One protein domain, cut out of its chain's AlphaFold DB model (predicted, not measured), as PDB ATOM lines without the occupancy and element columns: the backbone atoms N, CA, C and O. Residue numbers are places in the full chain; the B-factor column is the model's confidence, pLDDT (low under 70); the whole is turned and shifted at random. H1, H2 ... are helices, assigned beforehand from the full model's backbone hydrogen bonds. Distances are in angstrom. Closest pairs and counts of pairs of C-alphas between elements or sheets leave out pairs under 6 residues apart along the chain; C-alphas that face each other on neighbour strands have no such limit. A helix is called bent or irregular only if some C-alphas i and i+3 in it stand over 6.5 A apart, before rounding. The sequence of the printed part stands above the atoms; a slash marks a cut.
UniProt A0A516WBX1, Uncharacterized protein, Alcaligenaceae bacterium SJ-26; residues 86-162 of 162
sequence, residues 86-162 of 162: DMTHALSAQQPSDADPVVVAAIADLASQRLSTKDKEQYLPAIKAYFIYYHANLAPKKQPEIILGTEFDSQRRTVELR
ATOM      1  N   ASP A  86     -20.074   2.220  19.669       86.75
ATOM      2  CA  ASP A  86     -20.211   2.612  21.075       86.75
ATOM      3  C   ASP A  86     -19.628   4.006  21.339       86.75
ATOM      4  O   ASP A  86     -20.261   4.833  21.997       86.75
ATOM      5  N   MET A  87     -18.464   4.313  20.754       90.88
ATOM      6  CA  MET A  87     -17.862   5.647  20.849       90.88
ATOM      7  C   MET A  87     -18.738   6.704  20.176       90.88
ATOM      8  O   MET A  87     -18.933   7.789  20.715       90.88
ATOM      9  N   THR A  88     -19.295   6.379  19.010       90.56
ATOM     10  CA  THR A  88     -20.171   7.285  18.255       90.56
ATOM     11  C   THR A  88     -21.459   7.576  19.025       90.56
ATOM     12  O   THR A  88     -21.899   8.726  19.092       90.56
ATOM     13  N   HIS A  89     -22.045   6.550  19.646       89.94
ATOM     14  CA  HIS A  89     -23.221   6.691  20.499       89.94
ATOM     15  C   HIS A  89     -22.922   7.569  21.722       89.94
ATOM     16  O   HIS A  89     -23.652   8.527  21.980       89.94
ATOM     17  N   ALA A  90     -21.816   7.306  22.426       91.56
ATOM     18  CA  ALA A  90     -21.401   8.096  23.584       91.56
ATOM     19  C   ALA A  90     -21.147   9.573  23.219       91.56
ATOM     20  O   ALA A  90     -21.673  10.473  23.871       91.56
ATOM     21  N   LEU A  91     -20.432   9.833  22.118       92.19
ATOM     22  CA  LEU A  91     -20.153  11.187  21.623       92.19
ATOM     23  C   LEU A  91     -21.410  11.963  21.198       92.19
ATOM     24  O   LEU A  91     -21.391  13.192  21.219       92.19
ATOM     25  N   SER A  92     -22.481  11.268  20.803       89.62
ATOM     26  CA  SER A  92     -23.713  11.893  20.296       89.62
ATOM     27  C   SER A  92     -24.793  12.086  21.359       89.62
ATOM     28  O   SER A  92     -25.624  12.980  21.217       89.62
ATOM     29  N   ALA A  93     -24.832  11.228  22.383       84.75
ATOM     30  CA  ALA A  93     -25.997  11.101  23.259       84.75
ATOM     31  C   ALA A  93     -25.676  11.093  24.762       84.75
ATOM     32  O   ALA A  93     -26.611  11.106  25.561       84.75
ATOM     33  N   GLN A  94     -24.402  11.058  25.165       86.62
ATOM     34  CA  GLN A  94     -24.021  10.890  26.570       86.62
ATOM     35  C   GLN A  94     -23.068  11.983  27.048       86.62
ATOM     36  O   GLN A  94     -22.159  12.407  26.328       86.62
ATOM     37  N   GLN A  95     -23.254  12.411  28.299       89.81
ATOM     38  CA  GLN A  95     -22.232  13.182  28.996       89.81
ATOM     39  C   GLN A  95     -21.079  12.255  29.415       89.81
ATOM     40  O   GLN A  95     -21.320  11.082  29.706       89.81
ATOM     41  N   PRO A  96     -19.833  12.760  29.507       91.00
ATOM     42  CA  PRO A  96     -18.685  11.942  29.901       91.00
ATOM     43  C   PRO A  96     -18.844  11.225  31.250       91.00
ATOM     44  O   PRO A  96     -18.238  10.178  31.455       91.00
ATOM     45  N   SER A  97     -19.653  11.776  32.162       90.00
ATOM     46  CA  SER A  97     -19.960  11.182  33.469       90.00
ATOM     47  C   SER A  97     -20.819   9.924  33.400       90.00
ATOM     48  O   SER A  97     -20.745   9.100  34.308       90.00
ATOM     49  N   ASP A  98     -21.622   9.793  32.345       90.50
ATOM     50  CA  ASP A  98     -22.648   8.756  32.213       90.50
ATOM     51  C   ASP A  98     -22.181   7.602  31.314       90.50
ATOM     52  O   ASP A  98     -22.830   6.559  31.233       90.50
ATOM     53  N   ALA A  99     -21.056   7.797  30.622       89.62
ATOM     54  CA  ALA A  99     -20.441   6.814  29.747       89.62
ATOM     55  C   ALA A  99     -19.562   5.823  30.530       89.62
ATOM     56  O   ALA A  99     -18.986   6.147  31.571       89.62
ATOM     57  N   ASP A 100     -19.416   4.610  29.991       91.50
ATOM     58  CA  ASP A 100     -18.519   3.598  30.555       91.50
ATOM     59  C   ASP A 100     -17.071   4.140  30.607       91.50
ATOM     60  O   ASP A 100     -16.577   4.640  29.589       91.50
ATOM     61  N   PRO A 101     -16.356   4.032  31.746       89.50
ATOM     62  CA  PRO A 101     -14.970   4.485  31.875       89.50
ATOM     63  C   PRO A 101     -14.020   3.970  30.783       89.50
ATOM     64  O   PRO A 101     -13.094   4.684  30.394       89.50
ATOM     65  N   VAL A 102     -14.245   2.756  30.267       91.38
ATOM     66  CA  VAL A 102     -13.456   2.177  29.168       91.38
ATOM     67  C   VAL A 102     -13.700   2.941  27.867       91.38
ATOM     68  O   VAL A 102     -12.753   3.275  27.153       91.38
ATOM     69  N   VAL A 103     -14.960   3.276  27.577       91.81
ATOM     70  CA  VAL A 103     -15.343   4.075  26.403       91.81
ATOM     71  C   VAL A 103     -14.816   5.502  26.537       91.81
ATOM     72  O   VAL A 103     -14.297   6.060  25.573       91.81
ATOM     73  N   VAL A 104     -14.865   6.075  27.742       92.62
ATOM     74  CA  VAL A 104     -14.318   7.407  28.029       92.62
ATOM     75  C   VAL A 104     -12.814   7.469  27.758       92.62
ATOM     76  O   VAL A 104     -12.360   8.401  27.096       92.62
ATOM     77  N   ALA A 105     -12.048   6.476  28.218       89.88
ATOM     78  CA  ALA A 105     -10.612   6.391  27.955       89.88
ATOM     79  C   ALA A 105     -10.311   6.250  26.452       89.88
ATOM     80  O   ALA A 105      -9.477   6.978  25.919       89.88
ATOM     81  N   ALA A 106     -11.050   5.386  25.747       89.38
ATOM     82  CA  ALA A 106     -10.893   5.212  24.303       89.38
ATOM     83  C   ALA A 106     -11.206   6.498  23.516       89.38
ATOM     84  O   ALA A 106     -10.529   6.811  22.536       89.38
ATOM     85  N   ILE A 107     -12.219   7.266  23.935       92.62
ATOM     86  CA  ILE A 107     -12.547   8.560  23.321       92.62
ATOM     87  C   ILE A 107     -11.474   9.602  23.649       92.62
ATOM     88  O   ILE A 107     -11.100  10.376  22.768       92.62
ATOM     89  N   ALA A 108     -10.948   9.627  24.876       90.88
ATOM     90  CA  ALA A 108      -9.865  10.533  25.253       90.88
ATOM     91  C   ALA A 108      -8.605  10.300  24.397       90.88
ATOM     92  O   ALA A 108      -7.991  11.266  23.938       90.88
ATOM     93  N   ASP A 109      -8.279   9.045  24.079       89.44
ATOM     94  CA  ASP A 109      -7.144   8.696  23.215       89.44
ATOM     95  C   ASP A 109      -7.260   9.272  21.791       89.44
ATOM     96  O   ASP A 109      -6.238   9.538  21.146       89.44
ATOM     97  N   LEU A 110      -8.479   9.567  21.311       89.88
ATOM     98  CA  LEU A 110      -8.700  10.231  20.017       89.88
ATOM     99  C   LEU A 110      -8.096  11.641  19.950       89.88
ATOM    100  O   LEU A 110      -7.849  12.148  18.851       89.88
ATOM    101  N   ALA A 111      -7.802  12.278  21.089       86.75
ATOM    102  CA  ALA A 111      -7.076  13.549  21.126       86.75
ATOM    103  C   ALA A 111      -5.718  13.459  20.405       86.75
ATOM    104  O   ALA A 111      -5.294  14.416  19.754       86.75
ATOM    105  N   SER A 112      -5.084  12.284  20.451       84.75
ATOM    106  CA  SER A 112      -3.783  12.006  19.840       84.75
ATOM    107  C   SER A 112      -3.860  11.382  18.438       84.75
ATOM    108  O   SER A 112      -2.828  11.178  17.798       84.75
ATOM    109  N   GLN A 113      -5.067  11.100  17.933       86.75
ATOM    110  CA  GLN A 113      -5.275  10.406  16.663       86.75
ATOM    111  C   GLN A 113      -5.876  11.322  15.596       86.75
ATOM    112  O   GLN A 113      -6.598  12.286  15.874       86.75
ATOM    113  N   ARG A 114      -5.589  11.021  14.327       82.00
ATOM    114  CA  ARG A 114      -6.176  11.768  13.216       82.00
ATOM    115  C   ARG A 114      -7.619  11.321  13.007       82.00
ATOM    116  O   ARG A 114      -7.884  10.143  12.810       82.00
ATOM    117  N   LEU A 115      -8.534  12.281  13.016       84.06
ATOM    118  CA  LEU A 115      -9.951  12.069  12.729       84.06
ATOM    119  C   LEU A 115     -10.217  12.335  11.247       84.06
ATOM    120  O   LEU A 115      -9.495  13.118  10.619       84.06
ATOM    121  N   SER A 116     -11.264  11.720  10.699       83.62
ATOM    122  CA  SER A 116     -11.777  12.132   9.393       83.62
ATOM    123  C   SER A 116     -12.310  13.570   9.475       83.62
ATOM    124  O   SER A 116     -12.660  14.048  10.558       83.62
ATOM    125  N   THR A 117     -12.387  14.281   8.346       82.62
ATOM    126  CA  THR A 117     -12.922  15.656   8.321       82.62
ATOM    127  C   THR A 117     -14.333  15.712   8.906       82.62
ATOM    128  O   THR A 117     -14.624  16.569   9.735       82.62
ATOM    129  N   LYS A 118     -15.169  14.730   8.550       84.00
ATOM    130  CA  LYS A 118     -16.544  14.607   9.035       84.00
ATOM    131  C   LYS A 118     -16.599  14.416  10.553       84.00
ATOM    132  O   LYS A 118     -17.326  15.131  11.234       84.00
ATOM    133  N   ASP A 119     -15.804  13.494  11.092       86.44
ATOM    134  CA  ASP A 119     -15.811  13.202  12.530       86.44
ATOM    135  C   ASP A 119     -15.215  14.347  13.349       86.44
ATOM    136  O   ASP A 119     -15.653  14.614  14.466       86.44
ATOM    137  N   LYS A 120     -14.232  15.060  12.788       86.75
ATOM    138  CA  LYS A 120     -13.685  16.272  13.396       86.75
ATOM    139  C   LYS A 120     -14.754  17.361  13.493       86.75
ATOM    140  O   LYS A 120     -14.916  17.951  14.554       86.75
ATOM    141  N   GLU A 121     -15.477  17.637  12.414       87.50
ATOM    142  CA  GLU A 121     -16.530  18.659  12.424       87.50
ATOM    143  C   GLU A 121     -17.659  18.305  13.394       87.50
ATOM    144  O   GLU A 121     -18.169  19.176  14.096       87.50
ATOM    145  N   GLN A 122     -18.013  17.023  13.468       89.19
ATOM    146  CA  GLN A 122     -19.150  16.564  14.251       89.19
ATOM    147  C   GLN A 122     -18.829  16.357  15.740       89.19
ATOM    148  O   GLN A 122     -19.627  16.736  16.594       89.19
ATOM    149  N   TYR A 123     -17.679  15.762  16.071       91.75
ATOM    150  CA  TYR A 123     -17.420  15.234  17.415       91.75
ATOM    151  C   TYR A 123     -16.274  15.910  18.165       91.75
ATOM    152  O   TYR A 123     -16.115  15.654  19.356       91.75
ATOM    153  N   LEU A 124     -15.477  16.784  17.543       90.69
ATOM    154  CA  LEU A 124     -14.297  17.365  18.200       90.69
ATOM    155  C   LEU A 124     -14.599  18.080  19.537       90.69
ATOM    156  O   LEU A 124     -13.837  17.866  20.484       90.69
ATOM    157  N   PRO A 125     -15.688  18.868  19.683       92.38
ATOM    158  CA  PRO A 125     -16.037  19.464  20.974       92.38
ATOM    159  C   PRO A 125     -16.360  18.414  22.043       92.38
ATOM    160  O   PRO A 125     -15.937  18.551  23.190       92.38
ATOM    161  N   ALA A 126     -17.063  17.343  21.661       93.38
ATOM    162  CA  ALA A 126     -17.382  16.241  22.558       93.38
ATOM    163  C   ALA A 126     -16.108  15.480  22.956       93.38
ATOM    164  O   ALA A 126     -15.852  15.310  24.142       93.38
ATOM    165  N   ILE A 127     -15.235  15.136  22.003       94.06
ATOM    166  CA  ILE A 127     -13.942  14.484  22.278       94.06
ATOM    167  C   ILE A 127     -13.114  15.311  23.277       94.06
ATOM    168  O   ILE A 127     -12.533  14.747  24.202       94.06
ATOM    169  N   LYS A 128     -13.109  16.648  23.155       94.62
ATOM    170  CA  LYS A 128     -12.448  17.538  24.125       94.62
ATOM    171  C   LYS A 128     -13.037  17.403  25.533       94.62
ATOM    172  O   LYS A 128     -12.280  17.328  26.498       94.62
ATOM    173  N   ALA A 129     -14.361  17.350  25.662       93.75
ATOM    174  CA  ALA A 129     -15.025  17.168  26.953       93.75
ATOM    175  C   ALA A 129     -14.689  15.807  27.589       93.75
ATOM    176  O   ALA A 129     -14.374  15.746  28.776       93.75
ATOM    177  N   TYR A 130     -14.678  14.734  26.793       94.62
ATOM    178  CA  TYR A 130     -14.281  13.396  27.241       94.62
ATOM    179  C   TYR A 130     -12.805  13.338  27.661       94.62
ATOM    180  O   TYR A 130     -12.490  12.765  28.702       94.62
ATOM    181  N   PHE A 131     -11.908  13.993  26.916       94.38
ATOM    182  CA  PHE A 131     -10.491  14.109  27.269       94.38
ATOM    183  C   PHE A 131     -10.287  14.820  28.613       94.38
ATOM    184  O   PHE A 131      -9.579  14.315  29.487       94.38
ATOM    185  N   ILE A 132     -10.936  15.974  28.803       94.44
ATOM    186  CA  ILE A 132     -10.852  16.732  30.057       94.44
ATOM    187  C   ILE A 132     -11.399  15.891  31.211       94.44
ATOM    188  O   ILE A 132     -10.726  15.746  32.229       94.44
ATOM    189  N   TYR A 133     -12.579  15.288  31.043       93.81
ATOM    190  CA  TYR A 133     -13.203  14.476  32.083       93.81
ATOM    191  C   TYR A 133     -12.336  13.275  32.477       93.81
ATOM    192  O   TYR A 133     -12.129  13.036  33.670       93.81
ATOM    193  N   TYR A 134     -11.778  12.560  31.497       93.75
ATOM    194  CA  TYR A 134     -10.875  11.438  31.740       93.75
ATOM    195  C   TYR A 134      -9.668  11.870  32.577       93.75
ATOM    196  O   TYR A 134      -9.412  11.295  33.636       93.75
ATOM    197  N   HIS A 135      -8.959  12.921  32.163       91.75
ATOM    198  CA  HIS A 135      -7.746  13.364  32.849       91.75
ATOM    199  C   HIS A 135      -7.992  14.118  34.164       91.75
ATOM    200  O   HIS A 135      -7.090  14.189  35.002       91.75
ATOM    201  N   ALA A 136      -9.191  14.654  34.381       91.25
ATOM    202  CA  ALA A 136      -9.574  15.267  35.647       91.25
ATOM    203  C   ALA A 136     -10.026  14.222  36.682       91.25
ATOM    204  O   ALA A 136      -9.704  14.346  37.865       91.25
ATOM    205  N   ASN A 137     -10.739  13.170  36.254       91.19
ATOM    206  CA  ASN A 137     -11.479  12.296  37.171       91.19
ATOM    207  C   ASN A 137     -10.994  10.843  37.207       91.19
ATOM    208  O   ASN A 137     -10.944  10.263  38.296       91.19
ATOM    209  N   LEU A 138     -10.622  10.273  36.058       89.00
ATOM    210  CA  LEU A 138     -10.367   8.836  35.889       89.00
ATOM    211  C   LEU A 138      -8.879   8.486  35.764       89.00
ATOM    212  O   LEU A 138      -8.466   7.407  36.182       89.00
ATOM    213  N   ALA A 139      -8.065   9.384  35.206       87.94
ATOM    214  CA  ALA A 139      -6.652   9.125  34.972       87.94
ATOM    215  C   ALA A 139      -5.865   8.955  36.291       87.94
ATOM    216  O   ALA A 139      -6.171   9.620  37.288       87.94
ATOM    217  N   PRO A 140      -4.781   8.149  36.295       82.00
ATOM    218  CA  PRO A 140      -3.950   7.936  37.485       82.00
ATOM    219  C   PRO A 140      -3.340   9.230  38.036       82.00
ATOM    220  O   PRO A 140      -3.152   9.380  39.242       82.00
ATOM    221  N   LYS A 141      -3.030  10.176  37.141       85.38
ATOM    222  CA  LYS A 141      -2.522  11.506  37.472       85.38
ATOM    223  C   LYS A 141      -3.550  12.553  37.057       85.38
ATOM    224  O   LYS A 141      -3.671  12.862  35.873       85.38
ATOM    225  N   LYS A 142      -4.252  13.098  38.047       87.06
ATOM    226  CA  LYS A 142      -5.286  14.118  37.848       87.06
ATOM    227  C   LYS A 142      -4.663  15.486  37.600       87.06
ATOM    228  O   LYS A 142      -3.671  15.838  38.240       87.06
ATOM    229  N   GLN A 143      -5.250  16.254  36.689       85.75
ATOM    230  CA  GLN A 143      -4.827  17.622  36.393       85.75
ATOM    231  C   GLN A 143      -6.016  18.594  36.440       85.75
ATOM    232  O   GLN A 143      -7.152  18.176  36.209       85.75
ATOM    233  N   PRO A 144      -5.779  19.891  36.712       86.25
ATOM    234  CA  PRO A 144      -6.811  20.917  36.600       86.25
ATOM    235  C   PRO A 144      -7.354  21.025  35.169       86.25
ATOM    236  O   PRO A 144      -6.583  21.074  34.210       86.25
ATOM    237  N   GLU A 145      -8.673  21.163  35.027       84.00
ATOM    238  CA  GLU A 145      -9.363  21.223  33.726       84.00
ATOM    239  C   GLU A 145      -8.842  22.334  32.802       84.00
ATOM    240  O   GLU A 145      -8.735  22.145  31.589       84.00
ATOM    241  N   ILE A 146      -8.442  23.473  33.380       82.94
ATOM    242  CA  ILE A 146      -7.869  24.613  32.647       82.94
ATOM    243  C   ILE A 146      -6.605  24.190  31.878       82.94
ATOM    244  O   ILE A 146      -6.407  24.570  30.722       82.94
ATOM    245  N   ILE A 147      -5.754  23.368  32.497       88.38
ATOM    246  CA  ILE A 147      -4.516  22.881  31.877       88.38
ATOM    247  C   ILE A 147      -4.853  21.868  30.779       88.38
ATOM    248  O   ILE A 147      -4.316  21.953  29.675       88.38
ATOM    249  N   LEU A 148      -5.815  20.983  31.042       89.69
ATOM    250  CA  LEU A 148      -6.223  19.913  30.132       89.69
ATOM    251  C   LEU A 148      -6.847  20.422  28.832       89.69
ATOM    252  O   LEU A 148      -6.564  19.882  27.765       89.69
ATOM    253  N   GLY A 149      -7.640  21.495  28.887       88.31
ATOM    254  CA  GLY A 149      -8.168  22.123  27.674       88.31
ATOM    255  C   GLY A 149      -7.056  22.632  26.751       88.31
ATOM    256  O   GLY A 149      -7.131  22.464  25.533       88.31
ATOM    257  N   THR A 150      -5.999  23.192  27.343       90.25
ATOM    258  CA  THR A 150      -4.831  23.718  26.622       90.25
ATOM    259  C   THR A 150      -3.952  22.590  26.076       90.25
ATOM    260  O   THR A 150      -3.444  22.671  24.955       90.25
ATOM    261  N   GLU A 151      -3.792  21.519  26.856       90.31
ATOM    262  CA  GLU A 151      -3.073  20.308  26.463       90.31
ATOM    263  C   GLU A 151      -3.752  19.625  25.273       90.31
ATOM    264  O   GLU A 151      -3.084  19.333  24.279       90.31
ATOM    265  N   PHE A 152      -5.080  19.481  25.311       92.62
ATOM    266  CA  PHE A 152      -5.862  18.966  24.190       92.62
ATOM    267  C   PHE A 152      -5.614  19.777  22.913       92.62
ATOM    268  O   PHE A 152      -5.249  19.219  21.881       92.62
ATOM    269  N   ASP A 153      -5.729  21.108  22.977       90.88
ATOM    270  CA  ASP A 153      -5.534  21.973  21.807       90.88
ATOM    271  C   ASP A 153      -4.090  21.912  21.266       90.88
ATOM    272  O   ASP A 153      -3.844  22.093  20.069       90.88
ATOM    273  N   SER A 154      -3.108  21.658  22.133       88.19
ATOM    274  CA  SER A 154      -1.711  21.426  21.746       88.19
ATOM    275  C   SER A 154      -1.521  20.076  21.042       88.19
ATOM    276  O   SER A 154      -0.905  20.005  19.970       88.19
ATOM    277  N   GLN A 155      -2.107  19.006  21.592       87.94
ATOM    278  CA  GLN A 155      -2.082  17.671  20.991       87.94
ATOM    279  C   GLN A 155      -2.774  17.674  19.625       87.94
ATOM    280  O   GLN A 155      -2.184  17.229  18.641       87.94
ATOM    281  N   ARG A 156      -3.956  18.293  19.519       88.81
ATOM    282  CA  ARG A 156      -4.693  18.431  18.255       88.81
ATOM    283  C   ARG A 156      -3.889  19.157  17.186       88.81
ATOM    284  O   ARG A 156      -3.805  18.674  16.060       88.81
ATOM    285  N   ARG A 157      -3.232  20.269  17.532       85.06
ATOM    286  CA  ARG A 157      -2.344  20.977  16.594       85.06
ATOM    287  C   ARG A 157      -1.184  20.103  16.137       85.06
ATOM    288  O   ARG A 157      -0.866  20.083  14.955       85.06
ATOM    289  N   THR A 158      -0.578  19.347  17.047       82.25
ATOM    290  CA  THR A 158       0.538  18.451  16.713       82.25
ATOM    291  C   THR A 158       0.109  17.338  15.757       82.25
ATOM    292  O   THR A 158       0.824  17.039  14.804       82.25
ATOM    293  N   VAL A 159      -1.065  16.751  15.984       81.50
ATOM    294  CA  VAL A 159      -1.632  15.691  15.137       81.50
ATOM    295  C   VAL A 159      -2.015  16.212  13.751       81.50
ATOM    296  O   VAL A 159      -1.875  15.490  12.772       81.50
ATOM    297  N   GLU A 160      -2.477  17.457  13.652       71.81
ATOM    298  CA  GLU A 160      -2.914  18.060  12.384       71.81
ATOM    299  C   GLU A 160      -1.763  18.631  11.548       71.81
ATOM    300  O   GLU A 160      -1.880  18.753  10.328       71.81
ATOM    301  N   LEU A 161      -0.645  18.981  12.189       66.12
ATOM    302  CA  LEU A 161       0.552  19.474  11.509       66.12
ATOM    303  C   LEU A 161       1.438  18.341  10.965       66.12
ATOM    304  O   LEU A 161       2.092  18.541   9.935       66.12
ATOM    305  N   ARG A 162       1.461  17.186  11.644       55.50
ATOM    306  CA  ARG A 162       2.274  16.005  11.301       55.50
ATOM    307  C   ARG A 162       1.679  15.157  10.189       55.50
ATOM    308  O   ARG A 162       2.480  14.358   9.657       55.50
TER     309      ARG A 162
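What this domain is: This is residues 86 to 162 of the 162 residues of an uncharacterized protein of Alcaligenaceae bacterium SJ-26 (UniProt A0A516WBX1). What shape do these coordinates make? The longest helix, H3, kinked near residue 124, crosses H2 to form the middle of a rounded cluster of four helices. H4 folds back beside H3 on one side of this crossed pair, and the short helix H1 lies across both on the other side. What is it built of, and how large is it? The printed part has 77 residues with four named helices in the order H1, H2, H3, H4 and no named strand, and its class is all helix. It is compact, with a radius of gyration of the C-alphas of 11.7 A and spans of 29 by 27 by 16 A.

Where its parts are: Where is the longest helix? H3 holds residues 117 to 138 and is 28.5 A from first to last C-alpha, with C-alpha 117 at (-12.922, 15.656, 8.321). It is irregular: C-alphas 122 and 125 are 8.0 A apart, and it has a kink of 64 degrees near residue 124. Where are the other helices? H4 holds residues 145 to 161, 24.4 A long, ending with C-alpha 161 at (0.552, 19.474, 11.509). H2 holds residues 101 to 112, 18.1 A long, and H1 holds residues 86 to 93, beginning with C-alpha 86 at (-20.211, 2.612, 21.075).

How they stand to each other: What touches H3? H2 and H3 are the hubs, touching three helices each; they touch each other at a steep tilt of 58 degrees, opposite ways, the closest C-alphas being those of Ala 108 and Phe 131, 4.2 A apart. H3 touches H4 with residues 128 to 136 alone, as a helical hairpin at a steep tilt of 38 degrees, opposite ways; the closest C-alphas, of Ile 132 and Leu 148, are 5.6 A apart. With residues 123 to 127 alone H3 touches H1, about perpendicular at 86 degrees, closest at the C-alphas of Leu 91 and Ala 126, 5.8 A. How does H2 meet H1 and H4? It touches H1 with residues 103 to 107 alone, about perpendicular at 90 degrees, closest at the C-alphas of Met 87 and Val 103, 6.3 A. It touches H4 with residues 111 to 112 alone, at a steep tilt of 51 degrees, the same way, closest at the C-alphas of Ser 112 and Gln 155, 6.0 A. What stays apart, and how do the backbones run? H1 and H4 are apart. Every O i to N i+4 pair is within hydrogen-bond range in H1, against 5 of 8 in H2, 16 of 18 in H3 and 12 of 13 in H4.

The domain as a whole: How far does it reach? The two C-alphas farthest apart, of Asp 98 and Arg 162, are 33.3 A apart. Is anything cut or long? The printed part has no cut; the link from H2 to H3 is tight, and those from H1 to H2 and from H3 to H4 are short. Where is confidence low? The mean pLDDT of the printed part is 88.1, and residues 161 to 162 are under 70.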